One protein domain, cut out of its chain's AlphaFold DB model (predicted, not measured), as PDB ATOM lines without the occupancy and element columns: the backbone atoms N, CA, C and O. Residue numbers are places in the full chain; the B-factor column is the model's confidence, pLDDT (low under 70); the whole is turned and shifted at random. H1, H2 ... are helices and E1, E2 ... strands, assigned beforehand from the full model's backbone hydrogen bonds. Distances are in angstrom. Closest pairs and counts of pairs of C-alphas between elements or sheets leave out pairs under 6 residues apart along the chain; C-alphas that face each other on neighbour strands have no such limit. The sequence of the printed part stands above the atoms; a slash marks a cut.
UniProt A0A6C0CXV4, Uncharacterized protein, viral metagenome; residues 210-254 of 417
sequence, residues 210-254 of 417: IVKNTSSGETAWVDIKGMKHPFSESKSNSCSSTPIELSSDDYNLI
ATOM      1  N   ILE A 210     180.699 133.472 183.095       92.44
ATOM      2  CA  ILE A 210     180.973 133.955 184.448       92.44
ATOM      3  C   ILE A 210     182.286 133.339 184.905       92.44
ATOM      4  O   ILE A 210     182.482 132.132 184.781       92.44
ATOM      5  N   VAL A 211     183.169 134.159 185.457       95.38
ATOM      6  CA  VAL A 211     184.454 133.735 186.017       95.38
ATOM      7  C   VAL A 211     184.490 134.011 187.513       95.38
ATOM      8  O   VAL A 211     183.914 134.992 187.987       95.38
ATOM      9  N   LYS A 212     185.164 133.140 188.260       96.19
ATOM     10  CA  LYS A 212     185.328 133.243 189.710       96.19
ATOM     11  C   LYS A 212     186.800 133.161 190.078       96.19
ATOM     12  O   LYS A 212     187.471 132.197 189.719       96.19
ATOM     13  N   ASN A 213     187.279 134.139 190.834       96.94
ATOM     14  CA  ASN A 213     188.590 134.077 191.455       96.94
ATOM     15  C   ASN A 213     188.539 133.075 192.618       96.94
ATOM     16  O   ASN A 213     187.797 133.256 193.584       96.94
ATOM     17  N   THR A 214     189.327 132.008 192.529       96.06
ATOM     18  CA  THR A 214     189.390 130.951 193.554       96.06
ATOM     19  C   THR A 214     189.948 131.426 194.895       96.06
ATOM     20  O   THR A 214     189.622 130.842 195.923       96.06
ATOM     21  N   SER A 215     190.763 132.485 194.901       95.19
ATOM     22  CA  SER A 215     191.411 133.020 196.103       95.19
ATOM     23  C   SER A 215     190.536 134.040 196.836       95.19
ATOM     24  O   SER A 215     190.373 133.941 198.048       95.19
ATOM     25  N   SER A 216     189.961 135.014 196.119       95.00
ATOM     26  CA  SER A 216     189.118 136.059 196.728       95.00
ATOM     27  C   SER A 216     187.631 135.694 196.792       95.00
ATOM     28  O   SER A 216     186.881 136.305 197.548       95.00
ATOM     29  N   GLY A 217     187.185 134.726 195.988       93.50
ATOM     30  CA  GLY A 217     185.767 134.418 195.791       93.50
ATOM     31  C   GLY A 217     185.026 135.422 194.898       93.50
ATOM     32  O   GLY A 217     183.833 135.240 194.659       93.50
ATOM     33  N   GLU A 218     185.710 136.452 194.388       94.44
ATOM     34  CA  GLU A 218     185.128 137.466 193.508       94.44
ATOM     35  C   GLU A 218     184.612 136.838 192.211       94.44
ATOM     36  O   GLU A 218     185.251 135.959 191.627       94.44
ATOM     37  N   THR A 219     183.455 137.302 191.741       95.31
ATOM     38  CA  THR A 219     182.843 136.827 190.498       95.31
ATOM     39  C   THR A 219     182.644 137.980 189.525       95.31
ATOM     40  O   THR A 219     182.341 139.102 189.926       95.31
ATOM     41  N   ALA A 220     182.833 137.705 188.237       95.81
ATOM     42  CA  ALA A 220     182.646 138.678 187.168       95.81
ATOM     43  C   ALA A 220     182.014 138.026 185.939       95.81
ATOM     44  O   ALA A 220     182.218 136.841 185.676       95.81
ATOM     45  N   TRP A 221     181.284 138.820 185.164       95.06
ATOM     46  CA  TRP A 221     180.873 138.461 183.810       95.06
ATOM     47  C   TRP A 221     181.952 138.868 182.813       95.06
ATOM     48  O   TRP A 221     182.414 140.002 182.862       95.06
ATOM     49  N   VAL A 222     182.346 137.987 181.899       94.06
ATOM     50  CA  VAL A 222     183.216 138.361 180.780       94.06
ATOM     51  C   VAL A 222     182.348 138.603 179.555       94.06
ATOM     52  O   VAL A 222     181.684 137.685 179.076       94.06
ATOM     53  N   ASP A 223     182.352 139.828 179.038       91.81
ATOM     54  CA  ASP A 223     181.553 140.191 177.870       91.81
ATOM     55  C   ASP A 223     182.047 139.501 176.579       91.81
ATOM     56  O   ASP A 223     183.086 138.830 176.536       91.81
ATOM     57  N   ILE A 224     181.298 139.665 175.486       89.25
ATOM     58  CA  ILE A 224     181.653 139.098 174.174       89.25
ATOM     59  C   ILE A 224     182.959 139.671 173.592       89.25
ATOM     60  O   ILE A 224     183.518 139.090 172.661       89.25
ATOM     61  N   LYS A 225     183.451 140.793 174.137       92.38
ATOM     62  CA  LYS A 225     184.715 141.445 173.772       92.38
ATOM     63  C   LYS A 225     185.882 140.965 174.636       92.38
ATOM     64  O   LYS A 225     187.002 141.419 174.421       92.38
ATOM     65  N   GLY A 226     185.648 140.072 175.599       92.50
ATOM     66  CA  GLY A 226     186.677 139.539 176.489       92.50
ATOM     67  C   GLY A 226     187.032 140.441 177.676       92.50
ATOM     68  O   GLY A 226     188.100 140.260 178.258       92.50
ATOM     69  N   MET A 227     186.183 141.407 178.041       95.12
ATOM     70  CA  MET A 227     186.372 142.259 179.221       95.12
ATOM     71  C   MET A 227     185.579 141.718 180.412       95.12
ATOM     72  O   MET A 227     184.392 141.421 180.282       95.12
ATOM     73  N   LYS A 228     186.213 141.607 181.586       96.00
ATOM     74  CA  LYS A 228     185.537 141.232 182.831       96.00
ATOM     75  C   LYS A 228     184.839 142.428 183.472       96.00
ATOM     76  O   LYS A 228     185.415 143.504 183.607       96.00
ATOM     77  N   HIS A 229     183.626 142.197 183.941       95.94
ATOM     78  CA  HIS A 229     182.772 143.133 184.648       95.94
ATOM     79  C   HIS A 229     182.451 142.548 186.031       95.94
ATOM     80  O   HIS A 229     181.616 141.641 186.132       95.94
ATOM     81  N   PRO A 230     183.149 142.993 187.092       95.75
ATOM     82  CA  PRO A 230     182.931 142.504 188.453       95.75
ATOM     83  C   PRO A 230     181.508 142.763 188.941       95.75
ATOM     84  O   PRO A 230     180.947 143.825 188.670       95.75
ATOM     85  N   PHE A 231     180.931 141.827 189.692       94.38
ATOM     86  CA  PHE A 231     179.642 142.059 190.342       94.38
ATOM     87  C   PHE A 231     179.840 142.839 191.646       94.38
ATOM     88  O   PHE A 231     180.576 142.411 192.529       94.38
ATOM     89  N   SER A 232     179.175 143.988 191.756       87.44
ATOM     90  CA  SER A 232     179.259 144.880 192.924       87.44
ATOM     91  C   SER A 232     178.432 144.397 194.122       87.44
ATOM     92  O   SER A 232     178.819 144.614 195.266       87.44
ATOM     93  N   GLU A 233     177.311 143.724 193.862       79.75
ATOM     94  CA  GLU A 233     176.384 143.231 194.883       79.75
ATOM     95  C   GLU A 233     175.804 141.862 194.470       79.75
ATOM     96  O   GLU A 233     176.514 140.864 194.360       79.75
ATOM     97  N   SER A 234     174.493 141.811 194.209       79.25
ATOM     98  CA  SER A 234     173.781 140.662 193.669       79.25
ATOM     99  C   SER A 234     173.801 140.662 192.144       79.25
ATOM    100  O   SER A 234     173.485 141.666 191.504       79.25
ATOM    101  N   LYS A 235     174.105 139.505 191.558       82.12
ATOM    102  CA  LYS A 235     174.016 139.281 190.113       82.12
ATOM    103  C   LYS A 235     172.559 139.208 189.643       82.12
ATOM    104  O   LYS A 235     171.696 138.694 190.353       82.12
ATOM    105  N   SER A 236     172.293 139.682 188.426       80.56
ATOM    106  CA  SER A 236     171.000 139.496 187.754       80.56
ATOM    107  C   SER A 236     170.697 138.011 187.521       80.56
ATOM    108  O   SER A 236     171.608 137.201 187.348       80.56
ATOM    109  N   ASN A 237     169.414 137.651 187.416       74.69
ATOM    110  CA  ASN A 237     168.996 136.295 187.038       74.69
ATOM    111  C   ASN A 237     169.538 135.869 185.665       74.69
ATOM    112  O   ASN A 237     169.730 134.679 185.442       74.69
ATOM    113  N   SER A 238     169.824 136.816 184.766       73.88
ATOM    114  CA  SER A 238     170.488 136.530 183.482       73.88
ATOM    115  C   SER A 238     171.924 136.008 183.640       73.88
ATOM    116  O   SER A 238     172.460 135.371 182.743       73.88
ATOM    117  N   CYS A 239     172.534 136.217 184.807       81.56
ATOM    118  CA  CYS A 239     173.889 135.809 185.160       81.56
ATOM    119  C   CYS A 239     173.889 134.529 186.025       81.56
ATOM    120  O   CYS A 239     174.681 134.374 186.962       81.56
ATOM    121  N   SER A 240     172.964 133.599 185.774       77.44
ATOM    122  CA  SER A 240     172.790 132.400 186.614       77.44
ATOM    123  C   SER A 240     173.645 131.197 186.196       77.44
ATOM    124  O   SER A 240     173.480 130.119 186.763       77.44
ATOM    125  N   SER A 241     174.572 131.353 185.250       77.62
ATOM    126  CA  SER A 241     175.453 130.265 184.814       77.62
ATOM    127  C   SER A 241     176.481 129.864 185.880       77.62
ATOM    128  O   SER A 241     176.850 130.649 186.763       77.62
ATOM    129  N   THR A 242     176.929 128.609 185.806       85.75
ATOM    130  CA  THR A 242     177.999 128.084 186.659       85.75
ATOM    131  C   THR A 242     179.306 128.818 186.348       85.75
ATOM    132  O   THR A 242     179.714 128.826 185.185       85.75
ATOM    133  N   PRO A 243     179.973 129.421 187.348       91.19
ATOM    134  CA  PRO A 243     181.235 130.110 187.123       91.19
ATOM    135  C   PRO A 243     182.358 129.158 186.702       91.19
ATOM    136  O   PRO A 243     182.489 128.065 187.253       91.19
ATOM    137  N   ILE A 244     183.216 129.619 185.796       93.56
ATOM    138  CA  ILE A 244     184.533 129.033 185.550       93.56
ATOM    139  C   ILE A 244     185.463 129.507 186.665       93.56
ATOM    140  O   ILE A 244     185.634 130.709 186.879       93.56
ATOM    141  N   GLU A 245     186.061 128.565 187.383       95.25
ATOM    142  CA  GLU A 245     187.006 128.875 188.451       95.25
ATOM    143  C   GLU A 245     188.402 129.129 187.872       95.25
ATOM    144  O   GLU A 245     188.928 128.318 187.111       95.25
ATOM    145  N   LEU A 246     188.987 130.274 188.224       96.06
ATOM    146  CA  LEU A 246     190.297 130.724 187.762       96.06
ATOM    147  C   LEU A 246     191.236 130.958 188.947       96.06
ATOM    148  O   LEU A 246     190.805 131.328 190.049       96.06
ATOM    149  N   SER A 247     192.537 130.771 188.717       96.12
ATOM    150  CA  SER A 247     193.560 131.237 189.655       96.12
ATOM    151  C   SER A 247     193.495 132.764 189.788       96.12
ATOM    152  O   SER A 247     192.961 133.450 188.910       96.12
ATOM    153  N   SER A 248     194.021 133.322 190.883       96.00
ATOM    154  CA  SER A 248     194.027 134.782 191.033       96.00
ATOM    155  C   SER A 248     194.851 135.465 189.936       96.00
ATOM    156  O   SER A 248     194.476 136.550 189.497       96.00
ATOM    157  N   ASP A 249     195.929 134.831 189.475       94.88
ATOM    158  CA  ASP A 249     196.774 135.359 188.404       94.88
ATOM    159  C   ASP A 249     196.009 135.388 187.075       94.88
ATOM    160  O   ASP A 249     195.888 136.449 186.462       94.88
ATOM    161  N   ASP A 250     195.376 134.273 186.688       95.62
ATOM    162  CA  ASP A 250     194.565 134.199 185.464       95.62
ATOM    163  C   ASP A 250     193.401 135.196 185.487       95.62
ATOM    164  O   ASP A 250     193.134 135.876 184.496       95.62
ATOM    165  N   TYR A 251     192.712 135.310 186.628       96.50
ATOM    166  CA  TYR A 251     191.589 136.228 186.799       96.50
ATOM    167  C   TYR A 251     192.021 137.689 186.623       96.50
ATOM    168  O   TYR A 251     191.328 138.484 185.980       96.50
ATOM    169  N   ASN A 252     193.177 138.059 187.177       96.00
ATOM    170  CA  ASN A 252     193.686 139.427 187.148       96.00
ATOM    171  C   ASN A 252     194.204 139.847 185.765       96.00
ATOM    172  O   ASN A 252     194.132 141.032 185.445       96.00
ATOM    173  N   LEU A 253     194.629 138.897 184.926       96.00
ATOM    174  CA  LEU A 253     195.056 139.154 183.544       96.00
ATOM    175  C   LEU A 253     193.898 139.487 182.589       96.00
ATOM    176  O   LEU A 253     194.129 140.004 181.495       96.00
ATOM    177  N   ILE A 254     192.646 139.229 182.978       96.31
ATOM    178  CA  ILE A 254     191.480 139.599 182.167       96.31
ATOM    179  C   ILE A 254     191.264 141.123 182.255       96.31
ATOM    180  O   ILE A 254     191.114 141.642 183.372       96.31
TER     181      ILE A 254
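This is residues 210 to 254 of the 417 residues of an uncharacterized protein of viral metagenome (UniProt A0A6C0CXV4). A small twisted sheet of four short strands forms the core, with one short helix, H1, on it at one end of the longest axis and a long open loop, residues 231 to 243, bowing out at the other end. E1, E2 and E3 follow one another as two hairpins, and the loop carries the backbone from E3 at one edge of the sheet to E4 at the other edge, next to E1. The printed part has 45 residues, with four named strands and one named helix in the order E1, E2, E3, E4, H1; across the sheet the strands run E3, E2, E1, E4, and the sheet is mixed. The class is mixed, helices and strands, with 20 residues in named elements, under half of those printed. The whole is compact, with a radius of gyration of the C-alphas of 9.9 A, and it spans 28 by 23 by 18 A.

E1 is residues 210 to 213, from C-alpha 210 at (180.973, 133.955, 184.448) to C-alpha 213, a length of 10.4 A. E2 is residues 219 to 222 and measures 9.8 A from first to last C-alpha. E3 is residues 228 to 230, 6.3 A long, and its C-alpha 230 is at (182.931, 142.504, 188.453). E4 is residues 244 to 246 and is 6.4 A long. H1 is residues 248 to 253, 8.7 A long, and ends with C-alpha 253 at (195.056, 139.154, 183.544).

E1 and E2 are inner strands, and E3 and E4 are the edge strands. E1 and E2 are antiparallel neighbours and a hairpin, at 137 degrees between their directions, with N 211 and O 220 within hydrogen-bond range at 2.9 A. E2 and E3 are also a hairpin, antiparallel at 147 degrees; N 229 and O 221 are 2.7 A apart, within hydrogen-bond range. E1, E2 and E3 make a meander, each strand the antiparallel neighbour of the one before. On the other side of E1, E4 is its parallel neighbour at 29 degrees, with N 212 and O 244 at 2.8 A and N 246 and O 212 at 2.9 A, both within hydrogen-bond range. E4 is apart from E2 and from E3. From edge to edge the strands' lines turn by 91 degrees. H1 is on the sheet at a height over the sheet of 6.7 A. It lies over none of the strands, but only just: 2 of its 6 C-alphas fall on E4 and 1 on E1. The closest C-alphas of E1 and H1 are those of Asn 213 and Ser 248, 5.5 A apart. Every O i to N i+4 pair in H1 is within hydrogen-bond range.

The C-alphas farthest apart, 27.8 A, are those of Asn 237 in the loop and Asp 249 in H1. The C-alphas of Ile 210 and Ile 254, the first and last printed residues, are 12.1 A apart. The link from E3 to E4 is long, with 13 residues, and its C-alphas lie 7 to 15 A from the mean of all C-alphas. The links from E1 to E2, from E2 to E3 and from E4 to H1 are tight. The printed part has no cut. The mean pLDDT of the printed part of this model is 91.2, and no printed residue is under 70.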